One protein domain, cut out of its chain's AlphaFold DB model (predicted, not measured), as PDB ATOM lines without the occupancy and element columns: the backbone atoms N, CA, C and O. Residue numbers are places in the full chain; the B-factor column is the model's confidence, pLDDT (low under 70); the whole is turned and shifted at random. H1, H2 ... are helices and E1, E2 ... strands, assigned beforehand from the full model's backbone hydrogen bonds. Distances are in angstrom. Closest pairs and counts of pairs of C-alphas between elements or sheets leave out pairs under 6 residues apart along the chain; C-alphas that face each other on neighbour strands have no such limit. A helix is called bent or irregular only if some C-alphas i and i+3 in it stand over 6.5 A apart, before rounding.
ATOM      1  N   TYR A  43     -17.394  11.635 -34.340       53.19
ATOM      2  CA  TYR A  43     -17.793  10.382 -34.988       53.19
ATOM      3  C   TYR A  43     -16.617   9.449 -35.337       53.19
ATOM      4  O   TYR A  43     -16.836   8.255 -35.539       53.19
ATOM      5  N   LEU A  44     -15.377   9.956 -35.402       49.66
ATOM      6  CA  LEU A  44     -14.182   9.150 -35.693       49.66
ATOM      7  C   LEU A  44     -13.641   8.405 -34.463       49.66
ATOM      8  O   LEU A  44     -12.821   7.507 -34.623       49.66
ATOM      9  N   TRP A  45     -14.095   8.718 -33.246       53.31
ATOM     10  CA  TRP A  45     -13.704   7.964 -32.043       53.31
ATOM     11  C   TRP A  45     -14.249   6.531 -32.053       53.31
ATOM     12  O   TRP A  45     -13.659   5.626 -31.475       53.31
ATOM     13  N   ASN A  46     -15.322   6.280 -32.808       52.31
ATOM     14  CA  ASN A  46     -15.891   4.941 -32.983       52.31
ATOM     15  C   ASN A  46     -14.963   3.964 -33.734       52.31
ATOM     16  O   ASN A  46     -15.220   2.758 -33.725       52.31
ATOM     17  N   SER A  47     -13.903   4.450 -34.394       54.66
ATOM     18  CA  SER A  47     -12.880   3.596 -35.011       54.66
ATOM     19  C   SER A  47     -11.665   3.347 -34.118       54.66
ATOM     20  O   SER A  47     -10.785   2.596 -34.530       54.66
ATOM     21  N   ASP A  48     -11.605   3.945 -32.926       71.69
ATOM     22  CA  ASP A  48     -10.525   3.700 -31.977       71.69
ATOM     23  C   ASP A  48     -10.691   2.307 -31.350       71.69
ATOM     24  O   ASP A  48     -11.719   1.986 -30.741       71.69
ATOM     25  N   SER A  49      -9.698   1.439 -31.553       82.44
ATOM     26  CA  SER A  49      -9.675   0.094 -30.974       82.44
ATOM     27  C   SER A  49      -9.750   0.129 -29.452       82.44
ATOM     28  O   SER A  49     -10.358  -0.756 -28.849       82.44
ATOM     29  N   GLU A  50      -9.172   1.160 -28.837       85.25
ATOM     30  CA  GLU A  50      -9.205   1.332 -27.396       85.25
ATOM     31  C   GLU A  50     -10.625   1.633 -26.912       85.25
ATOM     32  O   GLU A  50     -11.130   0.945 -26.021       85.25
ATOM     33  N   TRP A  51     -11.312   2.584 -27.550       87.25
ATOM     34  CA  TRP A  51     -12.687   2.940 -27.196       87.25
ATOM     35  C   TRP A  51     -13.654   1.767 -27.377       87.25
ATOM     36  O   TRP A  51     -14.532   1.544 -26.543       87.25
ATOM     37  N   LYS A  52     -13.463   0.947 -28.420       89.00
ATOM     38  CA  LYS A  52     -14.231  -0.299 -28.592       89.00
ATOM     39  C   LYS A  52     -14.045  -1.250 -27.410       89.00
ATOM     40  O   LYS A  52     -15.029  -1.833 -26.952       89.00
ATOM     41  N   ARG A  53     -12.814  -1.391 -26.903       92.38
ATOM     42  CA  ARG A  53     -12.519  -2.234 -25.736       92.38
ATOM     43  C   ARG A  53     -13.174  -1.677 -24.472       92.38
ATOM     44  O   ARG A  53     -13.910  -2.405 -23.815       92.38
ATOM     45  N   ILE A  54     -12.993  -0.382 -24.205       93.00
ATOM     46  CA  ILE A  54     -13.607   0.327 -23.068       93.00
ATOM     47  C   ILE A  54     -15.128   0.181 -23.089       93.00
ATOM     48  O   ILE A  54     -15.750  -0.111 -22.069       93.00
ATOM     49  N   ARG A  55     -15.740   0.333 -24.266       93.00
ATOM     50  CA  ARG A  55     -17.179   0.156 -24.451       93.00
ATOM     51  C   ARG A  55     -17.634  -1.238 -24.025       93.00
ATOM     52  O   ARG A  55     -18.620  -1.353 -23.306       93.00
ATOM     53  N   ILE A  56     -16.945  -2.285 -24.477       93.94
ATOM     54  CA  ILE A  56     -17.281  -3.672 -24.128       93.94
ATOM     55  C   ILE A  56     -17.095  -3.913 -22.626       93.94
ATOM     56  O   ILE A  56     -17.984  -4.475 -21.992       93.94
ATOM     57  N   GLU A  57     -15.976  -3.462 -22.054       95.06
ATOM     58  CA  GLU A  57     -15.683  -3.553 -20.615       95.06
ATOM     59  C   GLU A  57     -16.793  -2.891 -19.785       95.06
ATOM     60  O   GLU A  57     -17.327  -3.506 -18.865       95.06
ATOM     61  N   THR A  58     -17.215  -1.687 -20.175       95.12
ATOM     62  CA  THR A  58     -18.278  -0.930 -19.499       95.12
ATOM     63  C   THR A  58     -19.622  -1.657 -19.581       95.12
ATOM     64  O   THR A  58     -20.287  -1.846 -18.568       95.12
ATOM     65  N   LEU A  59     -20.031  -2.121 -20.768       95.56
ATOM     66  CA  LEU A  59     -21.306  -2.835 -20.926       95.56
ATOM     67  C   LEU A  59     -21.353  -4.125 -20.098       95.56
ATOM     68  O   LEU A  59     -22.383  -4.428 -19.498       95.56
ATOM     69  N   LYS A  60     -20.229  -4.849 -20.023       96.19
ATOM     70  CA  LYS A  60     -20.092  -6.037 -19.172       96.19
ATOM     71  C   LYS A  60     -20.169  -5.687 -17.688       96.19
ATOM     72  O   LYS A  60     -20.916  -6.338 -16.968       96.19
ATOM     73  N   ALA A  61     -19.454  -4.652 -17.244       95.94
ATOM     74  CA  ALA A  61     -19.479  -4.200 -15.849       95.94
ATOM     75  C   ALA A  61     -20.890  -3.790 -15.387       95.94
ATOM     76  O   ALA A  61     -21.243  -3.968 -14.226       95.94
ATOM     77  N   HIS A  62     -21.717  -3.298 -16.311       94.94
ATOM     78  CA  HIS A  62     -23.118  -2.951 -16.069       94.94
ATOM     79  C   HIS A  62     -24.108  -4.114 -16.265       94.94
ATOM     80  O   HIS A  62     -25.315  -3.888 -16.218       94.94
ATOM     81  N   ASN A  63     -23.632  -5.347 -16.468       96.06
ATOM     82  CA  ASN A  63     -24.457  -6.540 -16.694       96.06
ATOM     83  C   ASN A  63     -25.443  -6.409 -17.874       96.06
ATOM     84  O   ASN A  63     -26.526  -6.994 -17.857       96.06
ATOM     85  N   ILE A  64     -25.083  -5.651 -18.915       94.69
ATOM     86  CA  ILE A  64     -25.923  -5.510 -20.109       94.69
ATOM     87  C   ILE A  64     -25.666  -6.713 -21.028       94.69
ATOM     88  O   ILE A  64     -24.518  -6.926 -21.441       94.69
ATOM     89  N   PRO A  65     -26.701  -7.493 -21.395       94.75
ATOM     90  CA  PRO A  65     -26.532  -8.670 -22.234       94.75
ATOM     91  C   PRO A  65     -26.074  -8.286 -23.644       94.75
ATOM     92  O   PRO A  65     -26.508  -7.282 -24.212       94.75
ATOM     93  N   GLU A  66     -25.212  -9.118 -24.230       94.12
ATOM     94  CA  GLU A  66     -24.582  -8.858 -25.532       94.12
ATOM     95  C   GLU A  66     -25.594  -8.635 -26.663       94.12
ATOM     96  O   GLU A  66     -25.407  -7.759 -27.509       94.12
ATOM     97  N   SER A  67     -26.732  -9.333 -26.613       95.19
ATOM     98  CA  SER A  67     -27.845  -9.173 -27.559       95.19
ATOM     99  C   SER A  67     -28.412  -7.749 -27.613       95.19
ATOM    100  O   SER A  67     -28.948  -7.339 -28.646       95.19
ATOM    101  N   GLN A  68     -28.263  -6.983 -26.530       92.38
ATOM    102  CA  GLN A  68     -28.753  -5.612 -26.404       92.38
ATOM    103  C   GLN A  68     -27.663  -4.566 -26.639       92.38
ATOM    104  O   GLN A  68     -27.969  -3.380 -26.737       92.38
ATOM    105  N   TRP A  69     -26.387  -4.947 -26.773       92.81
ATOM    106  CA  TRP A  69     -25.296  -3.973 -26.881       92.81
ATOM    107  C   TRP A  69     -25.501  -2.969 -28.011       92.81
ATOM    108  O   TRP A  69     -25.121  -1.813 -27.860       92.81
ATOM    109  N   LYS A  70     -26.112  -3.365 -29.132       89.69
ATOM    110  CA  LYS A  70     -26.397  -2.475 -30.272       89.69
ATOM    111  C   LYS A  70     -27.271  -1.261 -29.910       89.69
ATOM    112  O   LYS A  70     -27.155  -0.220 -30.568       89.69
ATOM    113  N   ASP A  71     -28.092  -1.382 -28.870       90.06
ATOM    114  CA  ASP A  71     -29.082  -0.384 -28.453       90.06
ATOM    115  C   ASP A  71     -28.500   0.646 -27.472       90.06
ATOM    116  O   ASP A  71     -29.082   1.717 -27.270       90.06
ATOM    117  N   TYR A  72     -27.309   0.360 -26.932       91.81
ATOM    118  CA  TYR A  72     -26.613   1.198 -25.963       91.81
ATOM    119  C   TYR A  72     -25.424   1.955 -26.563       91.81
ATOM    120  O   TYR A  72     -24.626   1.446 -27.364       91.81
ATOM    121  N   VAL A  73     -25.283   3.193 -26.103       90.31
ATOM    122  CA  VAL A  73     -24.151   4.092 -26.320       90.31
ATOM    123  C   VAL A  73     -23.525   4.380 -24.959       90.31
ATOM    124  O   VAL A  73     -24.236   4.477 -23.965       90.31
ATOM    125  N   ILE A  74     -22.200   4.495 -24.904       91.00
ATOM    126  CA  ILE A  74     -21.489   4.885 -23.682       91.00
ATOM    127  C   ILE A  74     -21.225   6.385 -23.738       91.00
ATOM    128  O   ILE A  74     -20.641   6.866 -24.709       91.00
ATOM    129  N   ASP A  75     -21.668   7.102 -22.711       89.62
ATOM    130  CA  ASP A  75     -21.487   8.544 -22.567       89.62
ATOM    131  C   ASP A  75     -20.517   8.871 -21.427       89.62
ATOM    132  O   ASP A  75     -20.429   8.135 -20.442       89.62
ATOM    133  N   HIS A  76     -19.813   9.995 -21.554       90.69
ATOM    134  CA  HIS A  76     -18.879  10.479 -20.539       90.69
ATOM    135  C   HIS A  76     -19.586  11.437 -19.576       90.69
ATOM    136  O   HIS A  76     -20.272  12.376 -19.997       90.69
ATOM    137  N   ARG A  77     -19.376  11.243 -18.271       87.56
ATOM    138  CA  ARG A  77     -19.733  12.206 -17.223       87.56
ATOM    139  C   ARG A  77     -18.505  12.489 -16.345       87.56
ATOM    140  O   ARG A  77     -18.016  11.563 -15.705       87.56
ATOM    141  N   PRO A  78     -18.003  13.737 -16.268       85.81
ATOM    142  CA  PRO A  78     -18.367  14.919 -17.067       85.81
ATOM    143  C   PRO A  78     -18.059  14.741 -18.575       85.81
ATOM    144  O   PRO A  78     -17.480  13.724 -18.948       85.81
ATOM    145  N   PRO A  79     -18.450  15.683 -19.463       84.75
ATOM    146  CA  PRO A  79     -18.128  15.592 -20.888       84.75
ATOM    147  C   PRO A  79     -16.625  15.409 -21.141       84.75
ATOM    148  O   PRO A  79     -15.808  16.044 -20.477       84.75
ATOM    149  N   TYR A  80     -16.275  14.577 -22.126       84.62
ATOM    150  CA  TYR A  80     -14.883  14.295 -22.487       84.62
ATOM    151  C   TYR A  80     -14.151  15.558 -22.966       84.62
ATOM    152  O   TYR A  80     -14.603  16.221 -23.907       84.62
ATOM    153  N   ASP A  81     -13.009  15.859 -22.347       81.75
ATOM    154  CA  ASP A  81     -12.085  16.910 -22.774       81.75
ATOM    155  C   ASP A  81     -10.641  16.376 -22.763       81.75
ATOM    156  O   ASP A  81      -9.991  16.378 -21.713       81.75
ATOM    157  N   PRO A  82     -10.097  15.985 -23.932       80.06
ATOM    158  CA  PRO A  82      -8.768  15.383 -24.030       80.06
ATOM    159  C   PRO A  82      -7.623  16.320 -23.629       80.06
ATOM    160  O   PRO A  82      -6.479  15.884 -23.539       80.06
ATOM    161  N   ARG A  83      -7.883  17.624 -23.464       80.69
ATOM    162  CA  ARG A  83      -6.869  18.594 -23.021       80.69
ATOM    163  C   ARG A  83      -6.668  18.566 -21.512       80.69
ATOM    164  O   ARG A  83      -5.613  18.986 -21.051       80.69
ATOM    165  N   VAL A  84      -7.698  18.147 -20.781       86.06
ATOM    166  CA  VAL A  84      -7.688  18.033 -19.323       86.06
ATOM    167  C   VAL A  84      -7.352  16.603 -18.935       86.06
ATOM    168  O   VAL A  84      -6.432  16.392 -18.155       86.06
ATOM    169  N   GLU A  85      -8.060  15.635 -19.516       85.88
ATOM    170  CA  GLU A  85      -7.844  14.214 -19.275       85.88
ATOM    171  C   GLU A  85      -8.012  13.443 -20.596       85.88
ATOM    172  O   GLU A  85      -9.128  13.307 -21.105       85.88
ATOM    173  N   PRO A  86      -6.911  12.992 -21.219       84.19
ATOM    174  CA  PRO A  86      -6.981  12.221 -22.451       84.19
ATOM    175  C   PRO A  86      -7.492  10.788 -22.250       84.19
ATOM    176  O   PRO A  86      -8.065  10.249 -23.201       84.19
ATOM    177  N   ASP A  87      -7.316  10.177 -21.069       85.50
ATOM    178  CA  ASP A  87      -7.732   8.796 -20.808       85.50
ATOM    179  C   ASP A  87      -9.232   8.706 -20.495       85.50
ATOM    180  O   ASP A  87      -9.739   9.183 -19.478       85.50
ATOM    181  N   HIS A  88      -9.956   8.017 -21.373       87.38
ATOM    182  CA  HIS A  88     -11.385   7.760 -21.246       87.38
ATOM    183  C   HIS A  88     -11.770   7.004 -19.963       87.38
ATOM    184  O   HIS A  88     -12.884   7.182 -19.472       87.38
ATOM    185  N   ARG A  89     -10.883   6.162 -19.412       89.31
ATOM    186  CA  ARG A  89     -11.166   5.363 -18.203       89.31
ATOM    187  C   ARG A  89     -11.246   6.199 -16.934       89.31
ATOM    188  O   ARG A  89     -11.873   5.767 -15.972       89.31
ATOM    189  N   ASN A  90     -10.656   7.390 -16.944       90.50
ATOM    190  CA  ASN A  90     -10.686   8.306 -15.807       90.50
ATOM    191  C   ASN A  90     -12.008   9.087 -15.719       90.50
ATOM    192  O   ASN A  90     -12.255   9.799 -14.746       90.50
ATOM    193  N   TYR A  91     -12.889   8.935 -16.710       90.38
ATOM    194  CA  TYR A  91     -14.238   9.484 -16.685       90.38
ATOM    195  C   TYR A  91     -15.242   8.477 -16.129       90.38
ATOM    196  O   TYR A  91     -15.092   7.265 -16.272       90.38
ATOM    197  N   THR A  92     -16.348   8.980 -15.570       93.50
ATOM    198  CA  THR A  92     -17.497   8.111 -15.299       93.50
ATOM    199  C   THR A  92     -18.180   7.779 -16.620       93.50
ATOM    200  O   THR A  92     -18.732   8.659 -17.286       93.50
ATOM    201  N   LEU A  93     -18.141   6.504 -16.996       93.69
ATOM    202  CA  LEU A  93     -18.747   5.994 -18.218       93.69
ATOM    203  C   LEU A  93     -20.145   5.467 -17.920       93.69
ATOM    204  O   LEU A  93     -20.322   4.598 -17.072       93.69
ATOM    205  N   VAL A  94     -21.146   6.002 -18.616       92.25
ATOM    206  CA  VAL A  94     -22.549   5.654 -18.381       92.25
ATOM    207  C   VAL A  94     -23.139   5.032 -19.643       92.25
ATOM    208  O   VAL A  94     -23.228   5.719 -20.665       92.25
ATOM    209  N   PRO A  95     -23.574   3.760 -19.605       93.06
ATOM    210  CA  PRO A  95     -24.363   3.200 -20.686       93.06
ATOM    211  C   PRO A  95     -25.746   3.850 -20.713       93.06
ATOM    212  O   PRO A  95     -26.444   3.922 -19.705       93.06
ATOM    213  N   MET A  96     -26.146   4.321 -21.886       91.31
ATOM    214  CA  MET A  96     -27.448   4.929 -22.137       91.31
ATOM    215  C   MET A  96     -28.043   4.327 -23.401       91.31
ATOM    216  O   MET A  96     -27.318   4.029 -24.353       91.31
ATOM    217  N   THR A  97     -29.364   4.186 -23.459       91.19
ATOM    218  CA  THR A  97     -30.003   3.831 -24.729       91.19
ATOM    219  C   THR A  97     -29.822   4.966 -25.741       91.19
ATOM    220  O   THR A  97     -29.696   6.142 -25.380       91.19
ATOM    221  N   ARG A  98     -29.841   4.652 -27.042       81.62
ATOM    222  CA  ARG A  98     -29.741   5.683 -28.100       81.62
ATOM    223  C   ARG A  98     -30.782   6.801 -27.948       81.62
ATOM    224  O   ARG A  98     -30.471   7.964 -28.204       81.62
ATOM    225  N   GLY A  99     -31.999   6.457 -27.521       83.69
ATOM    226  CA  GLY A  99     -33.081   7.419 -27.296       83.69
ATOM    227  C   GLY A  99     -32.783   8.383 -26.146       83.69
ATOM    228  O   GLY A  99     -32.922   9.597 -26.302       83.69
ATOM    229  N   GLU A 100     -32.308   7.864 -25.013       85.25
ATOM    230  CA  GLU A 100     -31.923   8.681 -23.856       85.25
ATOM    231  C   GLU A 100     -30.718   9.569 -24.159       85.25
ATOM    232  O   GLU A 100     -30.711  10.745 -23.789       85.25
ATOM    233  N   HIS A 101     -29.730   9.029 -24.876       84.50
ATOM    234  CA  HIS A 101     -28.570   9.789 -25.322       84.50
ATOM    235  C   HIS A 101     -28.996  10.952 -26.231       84.50
ATOM    236  O   HIS A 101     -28.649  12.101 -25.969       84.50
ATOM    237  N   SER A 102     -29.843  10.694 -27.234       78.94
ATOM    238  CA  SER A 102     -30.391  11.737 -28.115       78.94
ATOM    239  C   SER A 102     -31.171  12.806 -27.336       78.94
ATOM    240  O   SER A 102     -30.970  14.007 -27.535       78.94
ATOM    241  N   LYS A 103     -32.007  12.397 -26.372       81.81
ATOM    242  CA  LYS A 103     -32.752  13.317 -25.497       81.81
ATOM    243  C   LYS A 103     -31.817  14.202 -24.667       81.81
ATOM    244  O   LYS A 103     -32.075  15.402 -24.553       81.81
ATOM    245  N   LYS A 104     -30.731  13.641 -24.116       76.56
ATOM    246  CA  LYS A 104     -29.692  14.395 -23.395       76.56
ATOM    247  C   LYS A 104     -29.009  15.397 -24.321       76.56
ATOM    248  O   LYS A 104     -28.971  16.581 -23.987       76.56
ATOM    249  N   THR A 105     -28.547  14.957 -25.490       72.00
ATOM    250  CA  THR A 105     -27.841  15.822 -26.440       72.00
ATOM    251  C   THR A 105     -28.715  16.988 -26.902       72.00
ATOM    252  O   THR A 105     -28.274  18.138 -26.921       72.00
ATOM    253  N   ASN A 106     -29.989  16.724 -27.198       72.12
ATOM    254  CA  ASN A 106     -30.935  17.760 -27.607       72.12
ATOM    255  C   ASN A 106     -31.227  18.765 -26.487       72.12
ATOM    256  O   ASN A 106     -31.342  19.960 -26.752       72.12
ATOM    257  N   ARG A 107     -31.339  18.293 -25.240       67.69
ATOM    258  CA  ARG A 107     -31.739  19.129 -24.101       67.69
ATOM    259  C   ARG A 107     -30.586  19.907 -23.470       67.69
ATOM    260  O   ARG A 107     -30.806  21.029 -23.022       67.69
ATOM    261  N   TYR A 108     -29.391  19.325 -23.415       65.81
ATOM    262  CA  TYR A 108     -28.271  19.854 -22.631       65.81
ATOM    263  C   TYR A 108     -27.021  20.145 -23.465       65.81
ATOM    264  O   TYR A 108     -26.297  21.087 -23.147       65.81
ATOM    265  N   ASP A 109     -26.801  19.411 -24.561       59.72
ATOM    266  CA  ASP A 109     -25.572  19.534 -25.358       59.72
ATOM    267  C   ASP A 109     -25.747  20.398 -26.627       59.72
ATOM    268  O   ASP A 109     -24.776  20.645 -27.343       59.72
ATOM    269  N   GLY A 110     -26.955  20.931 -26.868       57.44
ATOM    270  CA  GLY A 110     -27.222  21.948 -27.894       57.44
ATOM    271  C   GLY A 110     -27.638  21.411 -29.268       57.44
ATOM    272  O   GLY A 110     -27.410  22.095 -30.265       57.44
TER     273      GLY A 110
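Overview. This is residues 43 to 110 of the 127 residues of an uncharacterized protein of Spirochaetaceae bacterium 4572_59 (UniProt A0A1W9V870). A two-stranded hairpin, E1 and E2, runs through the middle, with helix H2 packed on one side of it and helix H4 on the opposite side. The short helix H3 sits where E1 begins and E2 ends, a long loop of residues 78 to 91 joins the strands at their other ends, and the short H1 leads into H2. The printed part has 68 residues, with four named helices and two named strands in the order H1, H2, H3, E1, E2, H4; the sheet, E1 - E2, is antiparallel and the class is mixed, helices and strands. The whole is compact, with a radius of gyration of the C-alphas of 12.1 A and spans of 34 by 28 by 21 A.

Arrangement. Start at H1, residues 43 to 47, which is close to but not clearly touching H2, residues 49 to 61; their closest C-alphas, those of Asn 46 and Lys 52, are 7.0 A apart. H2 is also close to but not clearly touching H3, residues 66 to 71, at a steep tilt of 66 degrees, opposite ways; look at the closest C-alphas, those of Leu 59 and Trp 69, 7.3 A apart. Go on to E1, residues 72 to 77, and E2, residues 92 to 97, a hairpin of antiparallel neighbours at 147 degrees; you will find N 73 and O 96 at 2.8 A and N 94 and O 75 at 2.9 A, within hydrogen-bond range. From H2, the closest C-alphas are those of Arg 55 and Ile 74 in E1, 6.4 A, and those of Leu 59 and Pro 95 in E2, 6.8 A. H4, residues 98 to 109, comes nearest to E1 at the C-alphas of Tyr 72 and Arg 98, 5.9 A apart. H2 and H4 are apart. In H2 and H4 every O i to N i+4 pair is within hydrogen-bond range; H1 has 0 of 1, with 1 of 2 O i to N i+3 pairs, and H3 has 0 of 2, with 2 of 3.

Along the chain. Find C-alpha 43 at (-17.793, 10.382, -34.988), where H1 begins its 8.4 A. H2 runs 18.5 A from C-alpha 49 at (-9.675, 0.094, -30.974). H3, 10.0 A long, is irregular: C-alphas 67 and 70 are 7.4 A apart. E1 measures 15.6 A, E2 16.2 A and H4 14.7 A, ending at C-alpha 109 at (-25.572, 19.534, -25.358).

Size, cuts and confidence. The two C-alphas farthest apart are those of Ser 67 and Arg 83, 35.1 A. The printed part has no cut, and E1 to E2 is a long link of 14 residues. The mean pLDDT of the printed part is 84.2; look for values under 70 at residues 43 to 47 and 107 to 110 of this model.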